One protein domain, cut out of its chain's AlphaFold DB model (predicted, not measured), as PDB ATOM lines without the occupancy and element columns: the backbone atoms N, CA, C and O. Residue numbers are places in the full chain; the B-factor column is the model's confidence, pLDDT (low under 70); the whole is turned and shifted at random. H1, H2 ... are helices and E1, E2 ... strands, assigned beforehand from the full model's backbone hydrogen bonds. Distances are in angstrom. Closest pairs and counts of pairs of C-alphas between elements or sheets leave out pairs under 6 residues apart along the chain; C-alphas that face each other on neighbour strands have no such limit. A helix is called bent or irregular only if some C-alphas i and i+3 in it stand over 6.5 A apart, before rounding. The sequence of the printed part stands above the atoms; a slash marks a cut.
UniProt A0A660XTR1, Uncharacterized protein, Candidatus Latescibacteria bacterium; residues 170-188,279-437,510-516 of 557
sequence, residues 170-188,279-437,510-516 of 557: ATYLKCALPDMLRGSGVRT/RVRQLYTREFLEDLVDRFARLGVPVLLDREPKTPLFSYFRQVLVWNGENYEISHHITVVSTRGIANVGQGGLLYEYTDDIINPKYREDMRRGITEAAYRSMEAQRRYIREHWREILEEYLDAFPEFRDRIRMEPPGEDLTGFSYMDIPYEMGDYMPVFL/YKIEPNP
ATOM      1  N   ALA A 170      47.349 113.362  21.411       93.62
ATOM      2  CA  ALA A 170      45.926 113.683  21.499       93.62
ATOM      3  C   ALA A 170      45.649 115.193  21.403       93.62
ATOM      4  O   ALA A 170      44.633 115.592  20.837       93.62
ATOM      5  N   THR A 171      46.552 116.052  21.896       91.31
ATOM      6  CA  THR A 171      46.361 117.510  21.803       91.31
ATOM      7  C   THR A 171      46.419 118.060  20.374       91.31
ATOM      8  O   THR A 171      45.938 119.166  20.137       91.31
ATOM      9  N   TYR A 172      46.947 117.296  19.411       87.75
ATOM     10  CA  TYR A 172      46.939 117.669  17.993       87.75
ATOM     11  C   TYR A 172      45.624 117.324  17.278       87.75
ATOM     12  O   TYR A 172      45.423 117.792  16.161       87.75
ATOM     13  N   LEU A 173      44.726 116.541  17.886       91.00
ATOM     14  CA  LEU A 173      43.543 115.984  17.216       91.00
ATOM     15  C   LEU A 173      42.295 116.867  17.388       91.00
ATOM     16  O   LEU A 173      41.339 116.523  18.090       91.00
ATOM     17  N   LYS A 174      42.296 118.043  16.753       92.00
ATOM     18  CA  LYS A 174      41.162 118.987  16.795       92.00
ATOM     19  C   LYS A 174      39.869 118.422  16.189       92.00
ATOM     20  O   LYS A 174      38.786 118.831  16.611       92.00
ATOM     21  N   CYS A 175      39.944 117.504  15.223       93.75
ATOM     22  CA  CYS A 175      38.768 116.846  14.647       93.75
ATOM     23  C   CYS A 175      38.057 115.970  15.684       93.75
ATOM     24  O   CYS A 175      36.829 115.906  15.681       93.75
ATOM     25  N   ALA A 176      38.825 115.338  16.576       94.56
ATOM     26  CA  ALA A 176      38.332 114.406  17.585       94.56
ATOM     27  C   ALA A 176      37.862 115.091  18.880       94.56
ATOM     28  O   ALA A 176      37.215 114.452  19.705       94.56
ATOM     29  N   LEU A 177      38.140 116.388  19.078       94.94
ATOM     30  CA  LEU A 177      37.795 117.092  20.318       94.94
ATOM     31  C   LEU A 177      36.302 116.992  20.713       94.94
ATOM     32  O   LEU A 177      36.048 116.764  21.896       94.94
ATOM     33  N   PRO A 178      35.311 117.114  19.804       95.38
ATOM     34  CA  PRO A 178      33.909 116.912  20.176       95.38
ATOM     35  C   PRO A 178      33.638 115.507  20.726       95.38
ATOM     36  O   PRO A 178      32.923 115.354  21.713       95.38
ATOM     37  N   ASP A 179      34.251 114.486  20.128       95.75
ATOM     38  CA  ASP A 179      34.087 113.096  20.551       95.75
ATOM     39  C   ASP A 179      34.803 112.825  21.876       95.75
ATOM     40  O   ASP A 179      34.249 112.151  22.743       95.75
ATOM     41  N   MET A 180      35.966 113.450  22.094       96.12
ATOM     42  CA  MET A 180      36.681 113.417  23.374       96.12
ATOM     43  C   MET A 180      35.858 113.965  24.543       96.12
ATOM     44  O   MET A 180      36.074 113.563  25.687       96.12
ATOM     45  N   LEU A 181      34.953 114.911  24.280       96.31
ATOM     46  CA  LEU A 181      34.137 115.568  25.303       96.31
ATOM     47  C   LEU A 181      32.724 115.002  25.417       96.31
ATOM     48  O   LEU A 181      31.978 115.434  26.294       96.31
ATOM     49  N   ARG A 182      32.354 114.033  24.580       94.94
ATOM     50  CA  ARG A 182      30.997 113.488  24.547       94.94
ATOM     51  C   ARG A 182      30.584 112.918  25.909       94.94
ATOM     52  O   ARG A 182      31.286 112.095  26.506       94.94
ATOM     53  N   GLY A 183      29.412 113.331  26.386       93.88
ATOM     54  CA  GLY A 183      28.864 112.902  27.677       93.88
ATOM     55  C   GLY A 183      29.620 113.481  28.877       93.88
ATOM     56  O   GLY A 183      29.650 112.866  29.946       93.88
ATOM     57  N   SER A 184      30.286 114.621  28.693       95.00
ATOM     58  CA  SER A 184      30.925 115.381  29.770       95.00
ATOM     59  C   SER A 184      30.038 116.515  30.281       95.00
ATOM     60  O   SER A 184      30.286 117.032  31.367       95.00
ATOM     61  N   GLY A 185      29.020 116.932  29.524       93.19
ATOM     62  CA  GLY A 185      28.289 118.173  29.776       93.19
ATOM     63  C   GLY A 185      29.121 119.430  29.482       93.19
ATOM     64  O   GLY A 185      28.765 120.514  29.943       93.19
ATOM     65  N   VAL A 186      30.247 119.291  28.769       94.12
ATOM     66  CA  VAL A 186      31.086 120.380  28.253       94.12
ATOM     67  C   VAL A 186      31.120 120.265  26.739       94.12
ATOM     68  O   VAL A 186      31.521 119.243  26.192       94.12
ATOM     69  N   ARG A 187      30.729 121.335  26.050       92.81
ATOM     70  CA  ARG A 187      30.644 121.347  24.588       92.81
ATOM     71  C   ARG A 187      31.869 121.997  23.945       92.81
ATOM     72  O   ARG A 187      32.575 122.781  24.580       92.81
ATOM     73  N   THR A 188      32.060 121.735  22.660       94.44
ATOM     74  CA  THR A 188      32.848 122.572  21.746       94.44
ATOM     75  C   THR A 188      31.927 123.437  20.883       94.44
ATOM     76  O   THR A 188      30.706 123.264  20.885       94.44
ATOM     77  N   ARG A 279      31.421 138.310  23.866       94.88
ATOM     78  CA  ARG A 279      30.769 139.487  24.459       94.88
ATOM     79  C   ARG A 279      31.635 140.164  25.511       94.88
ATOM     80  O   ARG A 279      31.213 140.385  26.640       94.88
ATOM     81  N   VAL A 280      32.862 140.516  25.127       96.06
ATOM     82  CA  VAL A 280      33.878 141.127  26.011       96.06
ATOM     83  C   VAL A 280      33.318 142.331  26.782       96.06
ATOM     84  O   VAL A 280      33.515 142.444  27.987       96.06
ATOM     85  N   ARG A 281      32.565 143.211  26.112       95.81
ATOM     86  CA  ARG A 281      31.991 144.421  26.730       95.81
ATOM     87  C   ARG A 281      30.900 144.130  27.763       95.81
ATOM     88  O   ARG A 281      30.727 144.925  28.676       95.81
ATOM     89  N   GLN A 282      30.174 143.028  27.596       96.50
ATOM     90  CA  GLN A 282      29.165 142.578  28.550       96.50
ATOM     91  C   GLN A 282      29.857 141.875  29.727       96.50
ATOM     92  O   GLN A 282      29.609 142.208  30.882       96.50
ATOM     93  N   LEU A 283      30.782 140.956  29.426       97.94
ATOM     94  CA  LEU A 283      31.417 140.052  30.382       97.94
ATOM     95  C   LEU A 283      32.261 140.750  31.454       97.94
ATOM     96  O   LEU A 283      32.181 140.377  32.624       97.94
ATOM     97  N   TYR A 284      33.100 141.709  31.062       98.25
ATOM     98  CA  TYR A 284      34.073 142.322  31.969       98.25
ATOM     99  C   TYR A 284      33.540 143.588  32.640       98.25
ATOM    100  O   TYR A 284      32.629 144.251  32.143       98.25
ATOM    101  N   THR A 285      34.126 143.947  33.783       98.12
ATOM    102  CA  THR A 285      33.854 145.229  34.439       98.12
ATOM    103  C   THR A 285      34.355 146.400  33.601       98.12
ATOM    104  O   THR A 285      35.284 146.281  32.799       98.12
ATOM    105  N   ARG A 286      33.758 147.580  33.813       96.56
ATOM    106  CA  ARG A 286      34.191 148.801  33.127       96.56
ATOM    107  C   ARG A 286      35.655 149.143  33.422       96.56
ATOM    108  O   ARG A 286      36.375 149.495  32.497       96.56
ATOM    109  N   GLU A 287      36.077 148.989  34.673       97.50
ATOM    110  CA  GLU A 287      37.454 149.236  35.117       97.50
ATOM    111  C   GLU A 287      38.464 148.373  34.349       97.50
ATOM    112  O   GLU A 287      39.437 148.893  33.805       97.50
ATOM    113  N   PHE A 288      38.189 147.073  34.205       97.12
ATOM    114  CA  PHE A 288      39.042 146.185  33.417       97.12
ATOM    115  C   PHE A 288      39.087 146.578  31.936       97.12
ATOM    116  O   PHE A 288      40.151 146.559  31.318       97.12
ATOM    117  N   LEU A 289      37.944 146.946  31.344       97.12
ATOM    118  CA  LEU A 289      37.897 147.378  29.944       97.12
ATOM    119  C   LEU A 289      38.731 148.647  29.710       97.12
ATOM    120  O   LEU A 289      39.358 148.771  28.659       97.12
ATOM    121  N   GLU A 290      38.757 149.573  30.668       95.38
ATOM    122  CA  GLU A 290      39.568 150.793  30.601       95.38
ATOM    123  C   GLU A 290      41.073 150.491  30.713       95.38
ATOM    124  O   GLU A 290      41.834 150.950  29.858       95.38
ATOM    125  N   ASP A 291      41.500 149.640  31.657       93.94
ATOM    126  CA  ASP A 291      42.900 149.168  31.721       93.94
ATOM    127  C   ASP A 291      43.315 148.453  30.427       93.94
ATOM    128  O   ASP A 291      44.405 148.665  29.885       93.94
ATOM    129  N   LEU A 292      42.408 147.651  29.865       94.06
ATOM    130  CA  LEU A 292      42.646 146.948  28.616       94.06
ATOM    131  C   LEU A 292      42.953 147.907  27.460       94.06
ATOM    132  O   LEU A 292      43.866 147.638  26.671       94.06
ATOM    133  N   VAL A 293      42.230 149.027  27.353       94.00
ATOM    134  CA  VAL A 293      42.502 150.066  26.345       94.00
ATOM    135  C   VAL A 293      43.911 150.618  26.521       94.00
ATOM    136  O   VAL A 293      44.661 150.691  25.542       94.00
ATOM    137  N   ASP A 294      44.299 150.948  27.751       91.69
ATOM    138  CA  ASP A 294      45.624 151.487  28.055       91.69
ATOM    139  C   ASP A 294      46.737 150.494  27.706       91.69
ATOM    140  O   ASP A 294      47.765 150.867  27.124       91.69
ATOM    141  N   ARG A 295      46.540 149.206  28.000       90.44
ATOM    142  CA  ARG A 295      47.514 148.162  27.663       90.44
ATOM    143  C   ARG A 295      47.639 147.946  26.157       90.44
ATOM    144  O   ARG A 295      48.762 147.815  25.668       90.44
ATOM    145  N   PHE A 296      46.540 147.957  25.404       91.12
ATOM    146  CA  PHE A 296      46.602 147.891  23.939       91.12
ATOM    147  C   PHE A 296      47.245 149.142  23.330       91.12
ATOM    148  O   PHE A 296      48.048 149.026  22.399       91.12
ATOM    149  N   ALA A 297      46.989 150.325  23.895       90.44
ATOM    150  CA  ALA A 297      47.611 151.569  23.453       90.44
ATOM    151  C   ALA A 297      49.142 151.539  23.606       90.44
ATOM    152  O   ALA A 297      49.854 152.005  22.714       90.44
ATOM    153  N   ARG A 298      49.672 150.911  24.669       88.62
ATOM    154  CA  ARG A 298      51.124 150.674  24.842       88.62
ATOM    155  C   ARG A 298      51.725 149.776  23.757       88.62
ATOM    156  O   ARG A 298      52.914 149.883  23.478       88.62
ATOM    157  N   LEU A 299      50.911 148.929  23.126       84.75
ATOM    158  CA  LEU A 299      51.294 148.124  21.962       84.75
ATOM    159  C   LEU A 299      51.057 148.845  20.623       84.75
ATOM    160  O   LEU A 299      51.249 148.251  19.564       84.75
ATOM    161  N   GLY A 300      50.625 150.110  20.648       88.06
ATOM    162  CA  GLY A 300      50.291 150.878  19.450       88.06
ATOM    163  C   GLY A 300      48.976 150.459  18.786       88.06
ATOM    164  O   GLY A 300      48.752 150.796  17.625       88.06
ATOM    165  N   VAL A 301      48.107 149.730  19.496       87.94
ATOM    166  CA  VAL A 301      46.802 149.286  18.994       87.94
ATOM    167  C   VAL A 301      45.700 150.135  19.638       87.94
ATOM    168  O   VAL A 301      45.453 150.000  20.834       87.94
ATOM    169  N   PRO A 302      45.016 151.019  18.890       89.25
ATOM    170  CA  PRO A 302      43.905 151.786  19.440       89.25
ATOM    171  C   PRO A 302      42.663 150.902  19.613       89.25
ATOM    172  O   PRO A 302      42.244 150.217  18.677       89.25
ATOM    173  N   VAL A 303      42.044 150.961  20.794       92.25
ATOM    174  CA  VAL A 303      40.781 150.273  21.098       92.25
ATOM    175  C   VAL A 303      39.686 151.307  21.348       92.25
ATOM    176  O   VAL A 303      39.771 152.122  22.262       92.25
ATOM    177  N   LEU A 304      38.639 151.271  20.524       92.56
ATOM    178  CA  LEU A 304      37.438 152.089  20.655       92.56
ATOM    179  C   LEU A 304      36.356 151.274  21.377       92.56
ATOM    180  O   LEU A 304      35.693 150.426  20.773       92.56
ATOM    181  N   LEU A 305      36.189 151.505  22.683       92.25
ATOM    182  CA  LEU A 305      35.173 150.811  23.486       92.25
ATOM    183  C   LEU A 305      33.756 151.279  23.155       92.25
ATOM    184  O   LEU A 305      32.902 150.442  22.864       92.25
ATOM    185  N   ASP A 306      33.553 152.598  23.166       91.38
ATOM    186  CA  ASP A 306      32.224 153.225  23.139       91.38
ATOM    187  C   ASP A 306      31.948 154.009  21.848       91.38
ATOM    188  O   ASP A 306      30.819 154.420  21.591       91.38
ATOM    189  N   ARG A 307      32.983 154.250  21.035       89.88
ATOM    190  CA  ARG A 307      32.884 155.057  19.816       89.88
ATOM    191  C   ARG A 307      32.700 154.171  18.595       89.88
ATOM    192  O   ARG A 307      33.524 153.295  18.357       89.88
ATOM    193  N   GLU A 308      31.692 154.482  17.785       90.12
ATOM    194  CA  GLU A 308      31.450 153.772  16.532       90.12
ATOM    195  C   GLU A 308      32.431 154.179  15.403       90.12
ATOM    196  O   GLU A 308      32.738 155.372  15.262       90.12
ATOM    197  N   PRO A 309      32.907 153.219  14.579       88.81
ATOM    198  CA  PRO A 309      32.721 151.776  14.753       88.81
ATOM    199  C   PRO A 309      33.546 151.250  15.938       88.81
ATOM    200  O   PRO A 309      34.747 151.520  16.038       88.81
ATOM    201  N   LYS A 310      32.900 150.486  16.825       92.62
ATOM    202  CA  LYS A 310      33.570 149.850  17.966       92.62
ATOM    203  C   LYS A 310      34.668 148.895  17.495       92.62
ATOM    204  O   LYS A 310      34.486 148.143  16.539       92.62
ATOM    205  N   THR A 311      35.795 148.860  18.206       92.06
ATOM    206  CA  THR A 311      36.848 147.865  17.936       92.06
ATOM    207  C   THR A 311      36.340 146.466  18.309       92.06
ATOM    208  O   THR A 311      35.911 146.280  19.455       92.06
ATOM    209  N   PRO A 312      36.387 145.469  17.404       90.94
ATOM    210  CA  PRO A 312      36.066 144.087  17.750       90.94
ATOM    211  C   PRO A 312      37.001 143.577  18.845       90.94
ATOM    212  O   PRO A 312      38.208 143.803  18.778       90.94
ATOM    213  N   LEU A 313      36.444 142.902  19.847       93.38
ATOM    214  CA  LEU A 313      37.201 142.306  20.942       93.38
ATOM    215  C   LEU A 313      36.795 140.844  21.081       93.38
ATOM    216  O   LEU A 313      35.610 140.525  21.024       93.38
ATOM    217  N   PHE A 314      37.783 139.985  21.283       92.81
ATOM    218  CA  PHE A 314      37.601 138.554  21.480       92.81
ATOM    219  C   PHE A 314      38.306 138.143  22.757       92.81
ATOM    220  O   PHE A 314      39.410 138.616  23.014       92.81
ATOM    221  N   SER A 315      37.697 137.260  23.537       94.06
ATOM    222  CA  SER A 315      38.334 136.691  24.715       94.06
ATOM    223  C   SER A 315      38.043 135.216  24.912       94.06
ATOM    224  O   SER A 315      36.916 134.772  24.686       94.06
ATOM    225  N   TYR A 316      39.039 134.507  25.430       94.25
ATOM    226  CA  TYR A 316      38.916 133.154  25.957       94.25
ATOM    227  C   TYR A 316      39.650 133.053  27.297       94.25
ATOM    228  O   TYR A 316      40.519 133.865  27.618       94.25
ATOM    229  N   PHE A 317      39.285 132.048  28.075       95.44
ATOM    230  CA  PHE A 317      39.830 131.744  29.386       95.44
ATOM    231  C   PHE A 317      40.661 130.481  29.308       95.44
ATOM    232  O   PHE A 317      40.404 129.606  28.485       95.44
ATOM    233  N   ARG A 318      41.640 130.372  30.192       94.12
ATOM    234  CA  ARG A 318      42.522 129.221  30.258       94.12
ATOM    235  C   ARG A 318      42.711 128.785  31.698       94.12
ATOM    236  O   ARG A 318      43.033 129.605  32.561       94.12
ATOM    237  N   GLN A 319      42.523 127.490  31.928       94.88
ATOM    238  CA  GLN A 319      42.836 126.837  33.194       94.88
ATOM    239  C   GLN A 319      43.902 125.777  32.984       94.88
ATOM    240  O   GLN A 319      43.857 125.017  32.018       94.88
ATOM    241  N   VAL A 320      44.865 125.740  33.904       95.31
ATOM    242  CA  VAL A 320      45.940 124.750  33.879       95.31
ATOM    243  C   VAL A 320      45.775 123.785  35.040       95.31
ATOM    244  O   VAL A 320      45.964 124.188  36.187       95.31
ATOM    245  N   LEU A 321      45.470 122.526  34.743       95.88
ATOM    246  CA  LEU A 321      45.317 121.443  35.711       95.88
ATOM    247  C   LEU A 321      46.591 120.601  35.779       95.88
ATOM    248  O   LEU A 321      47.176 120.269  34.749       95.88
ATOM    249  N   VAL A 322      47.006 120.234  36.992       96.38
ATOM    250  CA  VAL A 322      48.195 119.405  37.229       96.38
ATOM    251  C   VAL A 322      47.890 118.322  38.252       96.38
ATOM    252  O   VAL A 322      47.386 118.607  39.337       96.38
ATOM    253  N   TRP A 323      48.223 117.079  37.921       95.25
ATOM    254  CA  TRP A 323      48.076 115.938  38.813       95.25
ATOM    255  C   TRP A 323      49.160 115.938  39.893       95.25
ATOM    256  O   TRP A 323      50.355 115.892  39.586       95.25
ATOM    257  N   ASN A 324      48.752 115.945  41.163       88.94
ATOM    258  CA  ASN A 324      49.671 115.950  42.304       88.94
ATOM    259  C   ASN A 324      50.016 114.544  42.843       88.94
ATOM    260  O   ASN A 324      50.820 114.429  43.764       88.94
ATOM    261  N   GLY A 325      49.422 113.487  42.276       86.69
ATOM    262  CA  GLY A 325      49.510 112.108  42.777       86.69
ATOM    263  C   GLY A 325      48.182 111.556  43.305       86.69
ATOM    264  O   GLY A 325      47.974 110.348  43.254       86.69
ATOM    265  N   GLU A 326      47.275 112.430  43.745       87.88
ATOM    266  CA  GLU A 326      45.980 112.073  44.344       87.88
ATOM    267  C   GLU A 326      44.794 112.784  43.687       87.88
ATOM    268  O   GLU A 326      43.735 112.183  43.526       87.88
ATOM    269  N   ASN A 327      44.958 114.062  43.336       91.75
ATOM    270  CA  ASN A 327      43.942 114.910  42.720       91.75
ATOM    271  C   ASN A 327      44.582 115.912  41.742       91.75
ATOM    272  O   ASN A 327      45.801 116.100  41.696       91.75
ATOM    273  N   TYR A 328      43.737 116.574  40.951       95.44
ATOM    274  CA  TYR A 328      44.145 117.670  40.076       95.44
ATOM    275  C   TYR A 328      44.052 119.016  40.794       95.44
ATOM    276  O   TYR A 328      42.999 119.378  41.325       95.44
ATOM    277  N   GLU A 329      45.133 119.786  40.733       96.19
ATOM    278  CA  GLU A 329      45.196 121.164  41.217       96.19
ATOM    279  C   GLU A 329      45.216 122.148  40.047       96.19
ATOM    280  O   GLU A 329      45.895 121.917  39.042       96.19
ATOM    281  N   ILE A 330      44.500 123.264  40.190       95.81
ATOM    282  CA  ILE A 330      44.576 124.369  39.235       95.81
ATOM    283  C   ILE A 330      45.801 125.215  39.580       95.81
ATOM    284  O   ILE A 330      45.946 125.690  40.702       95.81
ATOM    285  N   SER A 331      46.688 125.402  38.608       95.06
ATOM    286  CA  SER A 331      47.921 126.180  38.772       95.06
ATOM    287  C   SER A 331      47.831 127.595  38.204       95.06
ATOM    288  O   SER A 331      48.560 128.474  38.649       95.06
ATOM    289  N   HIS A 332      46.981 127.828  37.202       94.38
ATOM    290  CA  HIS A 332      46.871 129.124  36.537       94.38
ATOM    291  C   HIS A 332      45.419 129.432  36.181       94.38
ATOM    292  O   HIS A 332      44.705 128.565  35.670       94.38
ATOM    293  N   HIS A 333      45.048 130.697  36.374       93.69
ATOM    294  CA  HIS A 333      43.796 131.290  35.926       93.69
ATOM    295  C   HIS A 333      44.130 132.423  34.963       93.69
ATOM    296  O   HIS A 333      44.693 133.444  35.352       93.69
ATOM    297  N   ILE A 334      43.827 132.233  33.684       94.06
ATOM    298  CA  ILE A 334      44.228 133.162  32.629       94.06
ATOM    299  C   ILE A 334      42.999 133.602  31.840       94.06
ATOM    300  O   ILE A 334      42.127 132.789  31.536       94.06
ATOM    301  N   THR A 335      42.968 134.872  31.445       94.44
ATOM    302  CA  THR A 335      42.149 135.327  30.321       94.44
ATOM    303  C   THR A 335      43.028 135.973  29.258       94.44
ATOM    304  O   THR A 335      44.015 136.653  29.550       94.44
ATOM    305  N   VAL A 336      42.693 135.728  27.998       92.12
ATOM    306  CA  VAL A 336      43.354 136.330  26.845       92.12
ATOM    307  C   VAL A 336      42.329 137.170  26.116       92.12
ATOM    308  O   VAL A 336      41.249 136.679  25.802       92.12
ATOM    309  N   VAL A 337      42.679 138.421  25.820       93.12
ATOM    310  CA  VAL A 337      41.840 139.333  25.039       93.12
ATOM    311  C   VAL A 337      42.597 139.806  23.804       93.12
ATOM    312  O   VAL A 337      43.774 140.155  23.883       93.12
ATOM    313  N   SER A 338      41.944 139.830  22.648       91.38
ATOM    314  CA  SER A 338      42.528 140.239  21.369       91.38
ATOM    315  C   SER A 338      41.577 141.131  20.573       91.38
ATOM    316  O   SER A 338      40.365 141.126  20.774       91.38
ATOM    317  N   THR A 339      42.125 141.869  19.607       87.94
ATOM    318  CA  THR A 339      41.335 142.648  18.636       87.94
ATOM    319  C   THR A 339      41.067 141.885  17.330       87.94
ATOM    320  O   THR A 339      40.610 142.463  16.343       87.94
ATOM    321  N   ARG A 340      41.406 140.589  17.280       83.56
ATOM    322  CA  ARG A 340      41.261 139.708  16.110       83.56
ATOM    323  C   ARG A 340      40.772 138.332  16.551       83.56
ATOM    324  O   ARG A 340      41.318 137.781  17.504       83.56
ATOM    325  N   GLY A 341      39.819 137.757  15.815       74.88
ATOM    326  CA  GLY A 341      39.225 136.453  16.145       74.88
ATOM    327  C   GLY A 341      40.190 135.268  16.029       74.88
ATOM    328  O   GLY A 341      39.965 134.235  16.647       74.88
ATOM    329  N   ILE A 342      41.294 135.426  15.290       74.69
ATOM    330  CA  ILE A 342      42.432 134.499  15.296       74.69
ATOM    331  C   ILE A 342      43.633 135.272  15.832       74.69
ATOM    332  O   ILE A 342      44.248 136.058  15.108       74.69
ATOM    333  N   ALA A 343      43.943 135.089  17.113       59.41
ATOM    334  CA  ALA A 343      45.124 135.671  17.730       59.41
ATOM    335  C   ALA A 343      45.591 134.824  18.916       59.41
ATOM    336  O   ALA A 343      44.803 134.455  19.781       59.41
ATOM    337  N   ASN A 344      46.898 134.582  18.974       59.44
ATOM    338  CA  ASN A 344      47.585 134.071  20.156       59.44
ATOM    339  C   ASN A 344      48.382 135.187  20.846       59.44
ATOM    340  O   ASN A 344      48.626 136.250  20.261       59.44
ATOM    341  N   VAL A 345      48.828 134.933  22.079       53.34
ATOM    342  CA  VAL A 345      49.825 135.765  22.771       53.34
ATOM    343  C   VAL A 345      51.095 135.775  21.907       53.34
ATOM    344  O   VAL A 345      51.734 134.743  21.729       53.34
ATOM    345  N   GLY A 346      51.387 136.914  21.266       53.91
ATOM    346  CA  GLY A 346      52.437 137.060  20.239       53.91
ATOM    347  C   GLY A 346      51.943 137.468  18.839       53.91
ATOM    348  O   GLY A 346      52.735 137.935  18.026       53.91
ATOM    349  N   GLN A 347      50.636 137.374  18.563       55.72
ATOM    350  CA  GLN A 347      49.978 137.852  17.330       55.72
ATOM    351  C   GLN A 347      48.959 138.975  17.605       55.72
ATOM    352  O   GLN A 347      47.990 139.153  16.868       55.72
ATOM    353  N   GLY A 348      49.176 139.743  18.676       64.25
ATOM    354  CA  GLY A 348      48.325 140.878  19.051       64.25
ATOM    355  C   GLY A 348      47.246 140.572  20.094       64.25
ATOM    356  O   GLY A 348      46.381 141.414  20.308       64.25
ATOM    357  N   GLY A 349      47.278 139.403  20.745       79.38
ATOM    358  CA  GLY A 349      46.519 139.148  21.975       79.38
ATOM    359  C   GLY A 349      47.279 139.602  23.225       79.38
ATOM    360  O   GLY A 349      48.502 139.461  23.294       79.38
ATOM    361  N   LEU A 350      46.550 140.124  24.210       86.75
ATOM    362  CA  LEU A 350      47.030 140.445  25.550       86.75
ATOM    363  C   LEU A 350      46.562 139.389  26.546       86.75
ATOM    364  O   LEU A 350      45.410 138.965  26.517       86.75
ATOM    365  N   LEU A 351      47.462 139.002  27.444       90.12
ATOM    366  CA  LEU A 351      47.177 138.081  28.534       90.12
ATOM    367  C   LEU A 351      46.973 138.852  29.841       90.12
ATOM    368  O   LEU A 351      47.729 139.783  30.150       90.12
ATOM    369  N   TYR A 352      45.975 138.422  30.604       92.12
ATOM    370  CA  TYR A 352      45.663 138.885  31.949       92.12
ATOM    371  C   TYR A 352      45.517 137.680  32.879       92.12
ATOM    372  O   TYR A 352      45.164 136.576  32.449       92.12
ATOM    373  N   GLU A 353      45.781 137.903  34.159       93.38
ATOM    374  CA  GLU A 353      45.294 136.996  35.190       93.38
ATOM    375  C   GLU A 353      43.760 137.031  35.186       93.38
ATOM    376  O   GLU A 353      43.158 138.101  35.094       93.38
ATOM    377  N   TYR A 354      43.126 135.861  35.250       94.62
ATOM    378  CA  TYR A 354      41.695 135.790  35.507       94.62
ATOM    379  C   TYR A 354      41.446 135.834  37.014       94.62
ATOM    380  O   TYR A 354      41.766 134.889  37.734       94.62
ATOM    381  N   THR A 355      40.814 136.914  37.458       94.62
ATOM    382  CA  THR A 355      40.291 137.077  38.810       94.62
ATOM    383  C   THR A 355      38.792 137.379  38.761       94.62
ATOM    384  O   THR A 355      38.239 137.799  37.744       94.62
ATOM    385  N   ASP A 356      38.080 137.147  39.858       95.06
ATOM    386  CA  ASP A 356      36.631 137.359  39.866       95.06
ATOM    387  C   ASP A 356      36.238 138.839  39.740       95.06
ATOM    388  O   ASP A 356      35.164 139.162  39.228       95.06
ATOM    389  N   ASP A 357      37.080 139.751  40.223       95.88
ATOM    390  CA  ASP A 357      36.832 141.193  40.226       95.88
ATOM    391  C   ASP A 357      36.841 141.806  38.821       95.88
ATOM    392  O   ASP A 357      36.103 142.765  38.591       95.88
ATOM    393  N   ILE A 358      37.553 141.207  37.857       97.06
ATOM    394  CA  ILE A 358      37.518 141.667  36.461       97.06
ATOM    395  C   ILE A 358      36.223 141.275  35.737       97.06
ATOM    396  O   ILE A 358      35.898 141.854  34.700       97.06
ATOM    397  N   ILE A 359      35.449 140.323  36.272       98.31
ATOM    398  CA  ILE A 359      34.160 139.906  35.708       98.31
ATOM    399  C   ILE A 359      33.032 140.770  36.264       98.31
ATOM    400  O   ILE A 359      32.949 141.038  37.470       98.31
ATOM    401  N   ASN A 360      32.121 141.168  35.373       97.69
ATOM    402  CA  ASN A 360      30.891 141.857  35.732       97.69
ATOM    403  C   ASN A 360      30.137 141.048  36.814       97.69
ATOM    404  O   ASN A 360      29.889 139.853  36.614       97.69
ATOM    405  N   PRO A 361      29.756 141.669  37.952       96.88
ATOM    406  CA  PRO A 361      29.103 140.983  39.067       96.88
ATOM    407  C   PRO A 361      27.926 140.085  38.670       96.88
ATOM    408  O   PRO A 361      27.727 139.050  39.301       96.88
ATOM    409  N   LYS A 362      27.194 140.446  37.608       97.00
ATOM    410  CA  LYS A 362      26.063 139.673  37.081       97.00
ATOM    411  C   LYS A 362      26.438 138.248  36.658       97.00
ATOM    412  O   LYS A 362      25.670 137.324  36.909       97.00
ATOM    413  N   TYR A 363      27.618 138.053  36.067       97.75
ATOM    414  CA  TYR A 363      28.039 136.756  35.508       97.75
ATOM    415  C   TYR A 363      29.165 136.087  36.297       97.75
ATOM    416  O   TYR A 363      29.549 134.965  35.983       97.75
ATOM    417  N   ARG A 364      29.712 136.763  37.314       96.50
ATOM    418  CA  ARG A 364      30.888 136.322  38.079       96.50
ATOM    419  C   ARG A 364      30.753 134.911  38.639       96.50
ATOM    420  O   ARG A 364      31.665 134.107  38.477       96.50
ATOM    421  N   GLU A 365      29.630 134.610  39.283       96.06
ATOM    422  CA  GLU A 365      29.423 133.295  39.895       96.06
ATOM    423  C   GLU A 365      29.333 132.182  38.844       96.06
ATOM    424  O   GLU A 365      29.973 131.139  38.994       96.06
ATOM    425  N   ASP A 366      28.610 132.429  37.749       97.38
ATOM    426  CA  ASP A 366      28.463 131.463  36.657       97.38
ATOM    427  C   ASP A 366      29.780 131.255  35.905       97.38
ATOM    428  O   ASP A 366      30.113 130.121  35.569       97.38
ATOM    429  N   MET A 367      30.575 132.314  35.711       97.50
ATOM    430  CA  MET A 367      31.934 132.198  35.182       97.50
ATOM    431  C   MET A 367      32.796 131.339  36.092       97.50
ATOM    432  O   MET A 367      33.304 130.321  35.635       97.50
ATOM    433  N   ARG A 368      32.936 131.714  37.372       96.06
ATOM    434  CA  ARG A 368      33.794 131.035  38.354       96.06
ATOM    435  C   ARG A 368      33.478 129.548  38.459       96.06
ATOM    436  O   ARG A 368      34.388 128.721  38.392       96.06
ATOM    437  N   ARG A 369      32.198 129.208  38.632       95.56
ATOM    438  CA  ARG A 369      31.756 127.814  38.724       95.56
ATOM    439  C   ARG A 369      31.929 127.100  37.391       95.56
ATOM    440  O   ARG A 369      32.538 126.033  37.354       95.56
ATOM    441  N   GLY A 370      31.452 127.714  36.313       96.25
ATOM    442  CA  GLY A 370      31.425 127.110  34.992       96.25
ATOM    443  C   GLY A 370      32.814 126.806  34.434       96.25
ATOM    444  O   GLY A 370      33.000 125.741  33.856       96.25
ATOM    445  N   ILE A 371      33.812 127.675  34.645       97.06
ATOM    446  CA  ILE A 371      35.169 127.428  34.137       97.06
ATOM    447  C   ILE A 371      35.846 126.256  34.849       97.06
ATOM    448  O   ILE A 371      36.478 125.422  34.207       97.06
ATOM    449  N   THR A 372      35.669 126.158  36.164       95.94
ATOM    450  CA  THR A 372      36.252 125.091  36.980       95.94
ATOM    451  C   THR A 372      35.566 123.760  36.689       95.94
ATOM    452  O   THR A 372      36.230 122.747  36.480       95.94
ATOM    453  N   GLU A 373      34.236 123.758  36.608       96.31
ATOM    454  CA  GLU A 373      33.453 122.576  36.248       96.31
ATOM    455  C   GLU A 373      33.789 122.086  34.834       96.31
ATOM    456  O   GLU A 373      34.039 120.894  34.649       96.31
ATOM    457  N   ALA A 374      33.891 122.996  33.859       97.06
ATOM    458  CA  ALA A 374      34.289 122.651  32.500       97.06
ATOM    459  C   ALA A 374      35.715 122.088  32.443       97.06
ATOM    460  O   ALA A 374      35.955 121.104  31.738       97.06
ATOM    461  N   ALA A 375      36.650 122.654  33.210       96.94
ATOM    462  CA  ALA A 375      38.016 122.154  33.307       96.94
ATOM    463  C   ALA A 375      38.063 120.704  33.804       96.94
ATOM    464  O   ALA A 375      38.554 119.828  33.091       96.94
ATOM    465  N   TYR A 376      37.465 120.413  34.960       97.19
ATOM    466  CA  TYR A 376      37.482 119.058  35.517       97.19
ATOM    467  C   TYR A 376      36.694 118.040  34.679       97.19
ATOM    468  O   TYR A 376      37.177 116.927  34.468       97.19
ATOM    469  N   ARG A 377      35.514 118.402  34.163       97.00
ATOM    470  CA  ARG A 377      34.695 117.487  33.347       97.00
ATOM    471  C   ARG A 377      35.334 117.173  32.002       97.00
ATOM    472  O   ARG A 377      35.338 116.017  31.585       97.00
ATOM    473  N   SER A 378      35.910 118.181  31.342       96.56
ATOM    474  CA  SER A 378      36.627 117.954  30.085       96.56
ATOM    475  C   SER A 378      37.874 117.097  30.291       96.56
ATOM    476  O   SER A 378      38.092 116.173  29.513       96.56
ATOM    477  N   MET A 379      38.626 117.329  31.371       95.38
ATOM    478  CA  MET A 379      39.744 116.476  31.771       95.38
ATOM    479  C   MET A 379      39.297 115.020  31.964       95.38
ATOM    480  O   MET A 379      39.906 114.102  31.421       95.38
ATOM    481  N   GLU A 380      38.223 114.775  32.719       96.06
ATOM    482  CA  GLU A 380      37.715 113.418  32.951       96.06
ATOM    483  C   GLU A 380      37.305 112.717  31.648       96.06
ATOM    484  O   GLU A 380      37.697 111.571  31.415       96.06
ATOM    485  N   ALA A 381      36.561 113.405  30.783       97.06
ATOM    486  CA  ALA A 381      36.115 112.851  29.511       97.06
ATOM    487  C   ALA A 381      37.284 112.538  28.568       97.06
ATOM    488  O   ALA A 381      37.360 111.425  28.048       97.06
ATOM    489  N   GLN A 382      38.256 113.446  28.454       96.81
ATOM    490  CA  GLN A 382      39.462 113.226  27.656       96.81
ATOM    491  C   GLN A 382      40.274 112.035  28.164       96.81
ATOM    492  O   GLN A 382      40.708 111.212  27.362       96.81
ATOM    493  N   ARG A 383      40.427 111.869  29.484       95.75
ATOM    494  CA  ARG A 383      41.089 110.685  30.061       95.75
ATOM    495  C   ARG A 383      40.378 109.386  29.680       95.75
ATOM    496  O   ARG A 383      41.047 108.395  29.396       95.75
ATOM    497  N   ARG A 384      39.038 109.361  29.685       96.88
ATOM    498  CA  ARG A 384      38.270 108.185  29.232       96.88
ATOM    499  C   ARG A 384      38.520 107.912  27.752       96.88
ATOM    500  O   ARG A 384      38.893 106.793  27.416       96.88
ATOM    501  N   TYR A 385      38.396 108.943  26.916       97.12
ATOM    502  CA  TYR A 385      38.602 108.836  25.475       97.12
ATOM    503  C   TYR A 385      40.001 108.313  25.141       97.12
ATOM    504  O   TYR A 385      40.141 107.359  24.389       97.12
ATOM    505  N   ILE A 386      41.048 108.873  25.749       96.19
ATOM    506  CA  ILE A 386      42.436 108.464  25.496       96.19
ATOM    507  C   ILE A 386      42.651 106.983  25.810       96.19
ATOM    508  O   ILE A 386      43.324 106.296  25.050       96.19
ATOM    509  N   ARG A 387      42.079 106.469  26.904       95.56
ATOM    510  CA  ARG A 387      42.209 105.048  27.272       95.56
ATOM    511  C   ARG A 387      41.491 104.120  26.296       95.56
ATOM    512  O   ARG A 387      41.959 103.007  26.073       95.56
ATOM    513  N   GLU A 388      40.367 104.558  25.740       96.25
ATOM    514  CA  GLU A 388      39.584 103.790  24.769       96.25
ATOM    515  C   GLU A 388      40.205 103.839  23.363       96.25
ATOM    516  O   GLU A 388      40.303 102.811  22.696       96.25
ATOM    517  N   HIS A 389      40.718 105.005  22.963       97.06
ATOM    518  CA  HIS A 389      41.150 105.323  21.599       97.06
ATOM    519  C   HIS A 389      42.673 105.475  21.443       97.06
ATOM    520  O   HIS A 389      43.144 106.020  20.446       97.06
ATOM    521  N   TRP A 390      43.478 105.001  22.405       96.19
ATOM    522  CA  TRP A 390      44.935 105.231  22.425       96.19
ATOM    523  C   TRP A 390      45.626 104.861  21.107       96.19
ATOM    524  O   TRP A 390      46.556 105.541  20.674       96.19
ATOM    525  N   ARG A 391      45.175 103.779  20.468       95.50
ATOM    526  CA  ARG A 391      45.784 103.259  19.245       95.50
ATOM    527  C   ARG A 391      45.539 104.183  18.060       95.50
ATOM    528  O   ARG A 391      46.484 104.514  17.357       95.50
ATOM    529  N   GLU A 392      44.294 104.611  17.883       94.81
ATOM    530  CA  GLU A 392      43.875 105.528  16.816       94.81
ATOM    531  C   GLU A 392      44.624 106.859  16.944       94.81
ATOM    532  O   GLU A 392      45.200 107.347  15.975       94.81
ATOM    533  N   ILE A 393      44.731 107.377  18.173       94.94
ATOM    534  CA  ILE A 393      45.476 108.606  18.473       94.94
ATOM    535  C   ILE A 393      46.946 108.488  18.042       94.94
ATOM    536  O   ILE A 393      47.490 109.407  17.426       94.94
ATOM    537  N   LEU A 394      47.614 107.372  18.367       92.69
ATOM    538  CA  LEU A 394      49.008 107.164  17.962       92.69
ATOM    539  C   LEU A 394      49.152 106.991  16.452       92.69
ATOM    540  O   LEU A 394      50.089 107.542  15.880       92.69
ATOM    541  N   GLU A 395      48.263 106.234  15.810       92.06
ATOM    542  CA  GLU A 395      48.290 106.023  14.360       92.06
ATOM    543  C   GLU A 395      48.169 107.367  13.615       92.06
ATOM    544  O   GLU A 395      49.049 107.701  12.816       92.06
ATOM    545  N   GLU A 396      47.191 108.208  13.970       89.50
ATOM    546  CA  GLU A 396      47.006 109.533  13.358       89.50
ATOM    547  C   GLU A 396      48.188 110.487  13.590       89.50
ATOM    548  O   GLU A 396      48.547 111.293  12.714       89.50
ATOM    549  N   TYR A 397      48.811 110.412  14.769       88.69
ATOM    550  CA  TYR A 397      49.990 111.211  15.082       88.69
ATOM    551  C   TYR A 397      51.208 110.755  14.271       88.69
ATOM    552  O   TYR A 397      51.877 111.577  13.645       88.69
ATOM    553  N   LEU A 398      51.478 109.450  14.199       88.62
ATOM    554  CA  LEU A 398      52.606 108.894  13.439       88.62
ATOM    555  C   LEU A 398      52.430 109.013  11.914       88.62
ATOM    556  O   LEU A 398      53.414 108.950  11.170       88.62
ATOM    557  N   ASP A 399      51.203 109.194  11.430       86.19
ATOM    558  CA  ASP A 399      50.920 109.593  10.047       86.19
ATOM    559  C   ASP A 399      51.373 111.027   9.751       86.19
ATOM    560  O   ASP A 399      51.915 111.282   8.675       86.19
ATOM    561  N   ALA A 400      51.244 111.947  10.710       80.69
ATOM    562  CA  ALA A 400      51.754 113.314  10.560       80.69
ATOM    563  C   ALA A 400      53.248 113.471  10.857       80.69
ATOM    564  O   ALA A 400      53.884 114.356  10.286       80.69
ATOM    565  N   PHE A 401      53.795 112.633  11.735       83.38
ATOM    566  CA  PHE A 401      55.191 112.682  12.166       83.38
ATOM    567  C   PHE A 401      55.901 111.360  11.829       83.38
ATOM    568  O   PHE A 401      56.263 110.589  12.729       83.38
ATOM    569  N   PRO A 402      56.086 111.045  10.528       85.06
ATOM    570  CA  PRO A 402      56.647 109.771  10.085       85.06
ATOM    571  C   PRO A 402      58.066 109.517  10.613       85.06
ATOM    572  O   PRO A 402      58.469 108.361  10.729       85.06
ATOM    573  N   GLU A 403      58.809 110.556  11.003       85.94
ATOM    574  CA  GLU A 403      60.119 110.444  11.652       85.94
ATOM    575  C   GLU A 403      60.098 109.669  12.982       85.94
ATOM    576  O   GLU A 403      61.144 109.180  13.428       85.94
ATOM    577  N   PHE A 404      58.928 109.538  13.615       87.75
ATOM    578  CA  PHE A 404      58.742 108.788  14.857       87.75
ATOM    579  C   PHE A 404      58.211 107.368  14.645       87.75
ATOM    580  O   PHE A 404      58.284 106.565  15.575       87.75
ATOM    581  N   ARG A 405      57.723 107.028  13.443       87.38
ATOM    582  CA  ARG A 405      57.004 105.769  13.173       87.38
ATOM    583  C   ARG A 405      57.802 104.523  13.544       87.38
ATOM    584  O   ARG A 405      57.269 103.631  14.189       87.38
ATOM    585  N   ASP A 406      59.084 104.495  13.198       88.06
ATOM    586  CA  ASP A 406      59.955 103.344  13.474       88.06
ATOM    587  C   ASP A 406      60.532 103.348  14.902       88.06
ATOM    588  O   ASP A 406      61.275 102.444  15.285       88.06
ATOM    589  N   ARG A 407      60.240 104.392  15.687       88.62
ATOM    590  CA  ARG A 407      60.809 104.620  17.025       88.62
ATOM    591  C   ARG A 407      59.794 104.414  18.144       88.62
ATOM    592  O   ARG A 407      60.200 104.124  19.263       88.62
ATOM    593  N   ILE A 408      58.505 104.557  17.847       87.88
ATOM    594  CA  ILE A 408      57.400 104.339  18.781       87.88
ATOM    595  C   ILE A 408      56.806 102.955  18.544       87.88
ATOM    596  O   ILE A 408      56.524 102.567  17.412       87.88
ATOM    597  N   ARG A 409      56.593 102.199  19.622       85.31
ATOM    598  CA  ARG A 409      55.925 100.896  19.542       85.31
ATOM    599  C   ARG A 409      54.415 101.085  19.494       85.31
ATOM    600  O   ARG A 409      53.865 101.837  20.289       85.31
ATOM    601  N   MET A 410      53.751 100.344  18.610       86.88
ATOM    602  CA  MET A 410      52.290 100.287  18.545       86.88
ATOM    603  C   MET A 410      51.743  99.255  19.544       86.88
ATOM    604  O   MET A 410      51.192  98.220  19.172       86.88
ATOM    605  N   GLU A 411      51.961  99.521  20.826       87.88
ATOM    606  CA  GLU A 411      51.513  98.710  21.961       87.88
ATOM    607  C   GLU A 411      50.792  99.630  22.961       87.88
ATOM    608  O   GLU A 411      51.098 100.825  22.985       87.88
ATOM    609  N   PRO A 412      49.851  99.115  23.783       87.12
ATOM    610  CA  PRO A 412      49.203  99.930  24.805       87.12
ATOM    611  C   PRO A 412      50.255 100.623  25.681       87.12
ATOM    612  O   PRO A 412      51.119  99.925  26.226       87.12
ATOM    613  N   PRO A 413      50.210 101.962  25.833       89.00
ATOM    614  CA  PRO A 413      51.173 102.656  26.669       89.00
ATOM    615  C   PRO A 413      51.130 102.128  28.100       89.00
ATOM    616  O   PRO A 413      50.061 101.892  28.667       89.00
ATOM    617  N   GLY A 414      52.315 101.909  28.663       92.12
ATOM    618  CA  GLY A 414      52.467 101.363  30.004       92.12
ATOM    619  C   GLY A 414      52.207 102.389  31.108       92.12
ATOM    620  O   GLY A 414      51.456 103.355  30.962       92.12
ATOM    621  N   GLU A 415      52.881 102.174  32.230       95.25
ATOM    622  CA  GLU A 415      52.855 103.058  33.390       95.25
ATOM    623  C   GLU A 415      54.284 103.476  33.752       95.25
ATOM    624  O   GLU A 415      55.260 102.766  33.459       95.25
ATOM    625  N   ASP A 416      54.406 104.626  34.411       95.00
ATOM    626  CA  ASP A 416      55.629 104.967  35.131       95.00
ATOM    627  C   ASP A 416      55.780 104.083  36.390       95.00
ATOM    628  O   ASP A 416      54.831 103.449  36.856       95.00
ATOM    629  N   LEU A 417      56.976 104.031  36.988       94.31
ATOM    630  CA  LEU A 417      57.215 103.207  38.188       94.31
ATOM    631  C   LEU A 417      56.523 103.743  39.455       94.31
ATOM    632  O   LEU A 417      56.679 103.161  40.529       94.31
ATOM    633  N   THR A 418      55.773 104.843  39.358       91.88
ATOM    634  CA  THR A 418      54.907 105.345  40.434       91.88
ATOM    635  C   THR A 418      53.457 104.876  40.286       91.88
ATOM    636  O   THR A 418      52.651 105.143  41.175       91.88
ATOM    637  N   GLY A 419      53.142 104.138  39.214       92.94
ATOM    638  CA  GLY A 419      51.809 103.607  38.919       92.94
ATOM    639  C   GLY A 419      50.905 104.584  38.168       92.94
ATOM    640  O   GLY A 419      49.693 104.386  38.122       92.94
ATOM    641  N   PHE A 420      51.451 105.667  37.602       94.38
ATOM    642  CA  PHE A 420      50.676 106.571  36.756       94.38
ATOM    643  C   PHE A 420      50.693 106.074  35.308       94.38
ATOM    644  O   PHE A 420      51.758 105.883  34.717       94.38
ATOM    645  N   SER A 421      49.511 105.896  34.720       95.06
ATOM    646  CA  SER A 421      49.375 105.431  33.339       95.06
ATOM    647  C   SER A 421      49.771 106.501  32.326       95.06
ATOM    648  O   SER A 421      49.346 107.651  32.418       95.06
ATOM    649  N   TYR A 422      50.519 106.107  31.293       94.81
ATOM    650  CA  TYR A 422      50.799 106.971  30.143       94.81
ATOM    651  C   TYR A 422      49.578 107.203  29.241       94.81
ATOM    652  O   TYR A 422      49.633 108.040  28.343       94.81
ATOM    653  N   MET A 423      48.461 106.519  29.515       94.62
ATOM    654  CA  MET A 423      47.144 106.797  28.930       94.62
ATOM    655  C   MET A 423      46.324 107.808  29.745       94.62
ATOM    656  O   MET A 423      45.100 107.857  29.644       94.62
ATOM    657  N   ASP A 424      46.982 108.587  30.596       94.88
ATOM    658  CA  ASP A 424      46.366 109.578  31.468       94.88
ATOM    659  C   ASP A 424      47.044 110.954  31.295       94.88
ATOM    660  O   ASP A 424      48.079 111.076  30.636       94.88
ATOM    661  N   ILE A 425      46.450 112.012  31.850       95.62
ATOM    662  CA  ILE A 425      46.792 113.412  31.574       95.62
ATOM    663  C   ILE A 425      47.380 114.072  32.829       95.62
ATOM    664  O   ILE A 425      46.655 114.658  33.613       95.62
ATOM    665  N   PRO A 426      48.697 114.049  33.072       95.25
ATOM    666  CA  PRO A 426      49.246 114.621  34.302       95.25
ATOM    667  C   PRO A 426      49.273 116.157  34.307       95.25
ATOM    668  O   PRO A 426      49.424 116.759  35.370       95.25
ATOM    669  N   TYR A 427      49.151 116.790  33.141       95.19
ATOM    670  CA  TYR A 427      49.132 118.238  32.964       95.19
ATOM    671  C   TYR A 427      48.296 118.604  31.741       95.19
ATOM    672  O   TYR A 427      48.485 118.043  30.659       95.19
ATOM    673  N   GLU A 428      47.429 119.597  31.891       93.50
ATOM    674  CA  GLU A 428      46.613 120.123  30.803       93.50
ATOM    675  C   GLU A 428      46.446 121.627  30.941       93.50
ATOM    676  O   GLU A 428      46.213 122.133  32.034       93.50
ATOM    677  N   MET A 429      46.530 122.334  29.825       92.69
ATOM    678  CA  MET A 429      46.196 123.743  29.707       92.69
ATOM    679  C   MET A 429      45.006 123.857  28.754       92.69
ATOM    680  O   MET A 429      45.179 123.867  27.537       92.69
ATOM    681  N   GLY A 430      43.801 123.899  29.315       94.12
ATOM    682  CA  GLY A 430      42.558 123.931  28.550       94.12
ATOM    683  C   GLY A 430      42.126 125.355  28.228       94.12
ATOM    684  O   GLY A 430      42.144 126.215  29.113       94.12
ATOM    685  N   ASP A 431      41.719 125.590  26.981       94.25
ATOM    686  CA  ASP A 431      41.117 126.843  26.533       94.25
ATOM    687  C   ASP A 431      39.597 126.752  26.491       94.25
ATOM    688  O   ASP A 431      39.031 125.805  25.937       94.25
ATOM    689  N   TYR A 432      38.936 127.783  27.009       96.44
ATOM    690  CA  TYR A 432      37.491 127.837  27.153       96.44
ATOM    691  C   TYR A 432      36.924 129.186  26.721       96.44
ATOM    692  O   TYR A 432      37.478 130.239  27.033       96.44
ATOM    693  N   MET A 433      35.774 129.179  26.056       96.12
ATOM    694  CA  MET A 433      35.027 130.389  25.721       96.12
ATOM    695  C   MET A 433      33.682 130.421  26.449       96.12
ATOM    696  O   MET A 433      32.960 129.421  26.427       96.12
ATOM    697  N   PRO A 434      33.310 131.557  27.065       97.00
ATOM    698  CA  PRO A 434      31.972 131.739  27.598       97.00
ATOM    699  C   PRO A 434      30.975 131.957  26.465       97.00
ATOM    700  O   PRO A 434      31.146 132.834  25.619       97.00
ATOM    701  N   VAL A 435      29.906 131.175  26.492       96.88
ATOM    702  CA  VAL A 435      28.773 131.258  25.578       96.88
ATOM    703  C   VAL A 435      27.571 131.738  26.376       96.88
ATOM    704  O   VAL A 435      27.076 131.041  27.261       96.88
ATOM    705  N   PHE A 436      27.111 132.952  26.077       97.75
ATOM    706  CA  PHE A 436      26.007 133.581  26.796       97.75
ATOM    707  C   PHE A 436      24.677 132.888  26.477       97.75
ATOM    708  O   PHE A 436      24.357 132.614  25.317       97.75
ATOM    709  N   LEU A 437      23.902 132.610  27.523       97.69
ATOM    710  CA  LEU A 437      22.515 132.149  27.449       97.69
ATOM    711  C   LEU A 437      21.519 133.322  27.434       97.69
ATOM    712  O   LEU A 437      20.340 133.139  27.129       97.69
ATOM    713  N   TYR A 510      32.433 126.612  26.871       96.81
ATOM    714  CA  TYR A 510      32.784 125.677  25.810       96.81
ATOM    715  C   TYR A 510      34.288 125.492  25.798       96.81
ATOM    716  O   TYR A 510      35.012 126.482  25.858       96.81
ATOM    717  N   LYS A 511      34.769 124.255  25.681       96.25
ATOM    718  CA  LYS A 511      36.191 124.002  25.440       96.25
ATOM    719  C   LYS A 511      36.488 124.242  23.965       96.25
ATOM    720  O   LYS A 511      35.789 123.718  23.101       96.25
ATOM    721  N   ILE A 512      37.508 125.040  23.673       93.00
ATOM    722  CA  ILE A 512      37.899 125.346  22.292       93.00
ATOM    723  C   ILE A 512      39.145 124.579  21.851       93.00
ATOM    724  O   ILE A 512      39.234 124.221  20.679       93.00
ATOM    725  N   GLU A 513      40.086 124.310  22.760       89.19
ATOM    726  CA  GLU A 513      41.333 123.607  22.442       89.19
ATOM    727  C   GLU A 513      41.990 123.051  23.727       89.19
ATOM    728  O   GLU A 513      41.997 123.735  24.756       89.19
ATOM    729  N   PRO A 514      42.536 121.822  23.715       90.25
ATOM    730  CA  PRO A 514      43.499 121.367  24.713       90.25
ATOM    731  C   PRO A 514      44.921 121.796  24.334       90.25
ATOM    732  O   PRO A 514      45.289 121.810  23.162       90.25
ATOM    733  N   ASN A 515      45.767 122.094  25.317       83.25
ATOM    734  CA  ASN A 515      47.155 122.466  25.059       83.25
ATOM    735  C   ASN A 515      48.089 121.862  26.122       83.25
ATOM    736  O   ASN A 515      47.768 121.899  27.310       83.25
ATOM    737  N   PRO A 516      49.260 121.322  25.753       75.81
ATOM    738  CA  PRO A 516      50.233 120.847  26.731       75.81
ATOM    739  C   PRO A 516      51.313 121.897  27.051       75.81
ATOM    740  O   PRO A 516      52.084 121.709  27.981       75.81
TER     741      PRO A 516
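This is residues 170 to 188, 279 to 437 and 510 to 516 of the 557 residues of an uncharacterized protein of Candidatus Latescibacteria bacterium (UniProt A0A660XTR1). A strongly twisted sheet of five strands curls round H4a, the long first arm of a bent helix, while the second arm, H4b, turns off at one end of the elongated whole. At the other end lie H2, H3 and the loop of residues 299 to 313, with H3 over the edge strand E3. The printed part has 185 residues with four named helices and five named strands, in the order H1 H2 H3 E1 E2 E3 H4 E4 E5; the class is mixed, and the antiparallel sheet runs E3 E2 E1 E4 E5. The whole is only just compact, close to loose, with a radius of gyration of the C-alphas of 19.1 A and spans of 59 by 35 by 29 A.

H1 is residues 177 to 180, with C-alpha 177 at (37.795, 117.092, 20.318). H2 is residues 280 to 283, and H3, residues 286 to 298, is 18.9 A long. E1, residues 314 to 323, measures 30.4 A; E2, residues 328 to 338, measures 29.4 A and bends by 52 degrees at residue 331; E3 is residues 349 to 353. H4, residues 364 to 400, was assigned as one helix by its hydrogen bonds but is bent: C-alphas 388 and 391 are 8.3 A apart. Its arms are H4a, residues 364 to 388, 36.2 A, starting at (30.888, 136.322, 38.079), and H4b, residues 391 to 400, 14.6 A. E4, residues 427 to 436, is 28.4 A long, and E5, residues 510 to 515, ends at (47.155, 122.466, 25.059).

E1, E2 and E3 form a meander, each strand the antiparallel neighbour of the one before, with hairpins E1 and E2, and E2 and E3. N 318 and O 334 are 2.8 A apart between E1 and E2, and N 350 and O 337 2.8 A between E3 and E2. E4 is the antiparallel neighbour of E1, with N 319 and O 430 within hydrogen-bond range at 3.1 A, and of E5, with N 431 and O 513 within hydrogen-bond range at 2.9 A. H3 and H4a are on one face of the sheet, in two layers. The closest C-alphas of H4a and E4 are those of Ala 375 and Gly 430, 6.8 A. H1 only grazes the sheet with residues 177 to 178; it touches H4a at residues 381 to 386 alone, closest at the C-alphas of Met 180 and Gln 382, 5.1 A. H2 is on the sheet, over none of its strands. H4a and H4b are about perpendicular, at 87 degrees, and H4b is not on the sheet. Every O i to N i+4 pair is within hydrogen-bond range in H3 and H4b, and 20 of 21 in H4a; H1 and H2 are too short for such a pair.

The two C-alphas farthest apart, those of Glu 308 and Leu 417, are 60.7 A apart. Residues 189 to 278 and 438 to 509 are not printed, with C-alpha gaps of 17.3 A from 188 to 279 and 12.2 A from 437 to 510. The links H3 to E1 and H4 to E4 are long. Mean pLDDT of the printed part is 91.8; residues 343 to 348 are under 70.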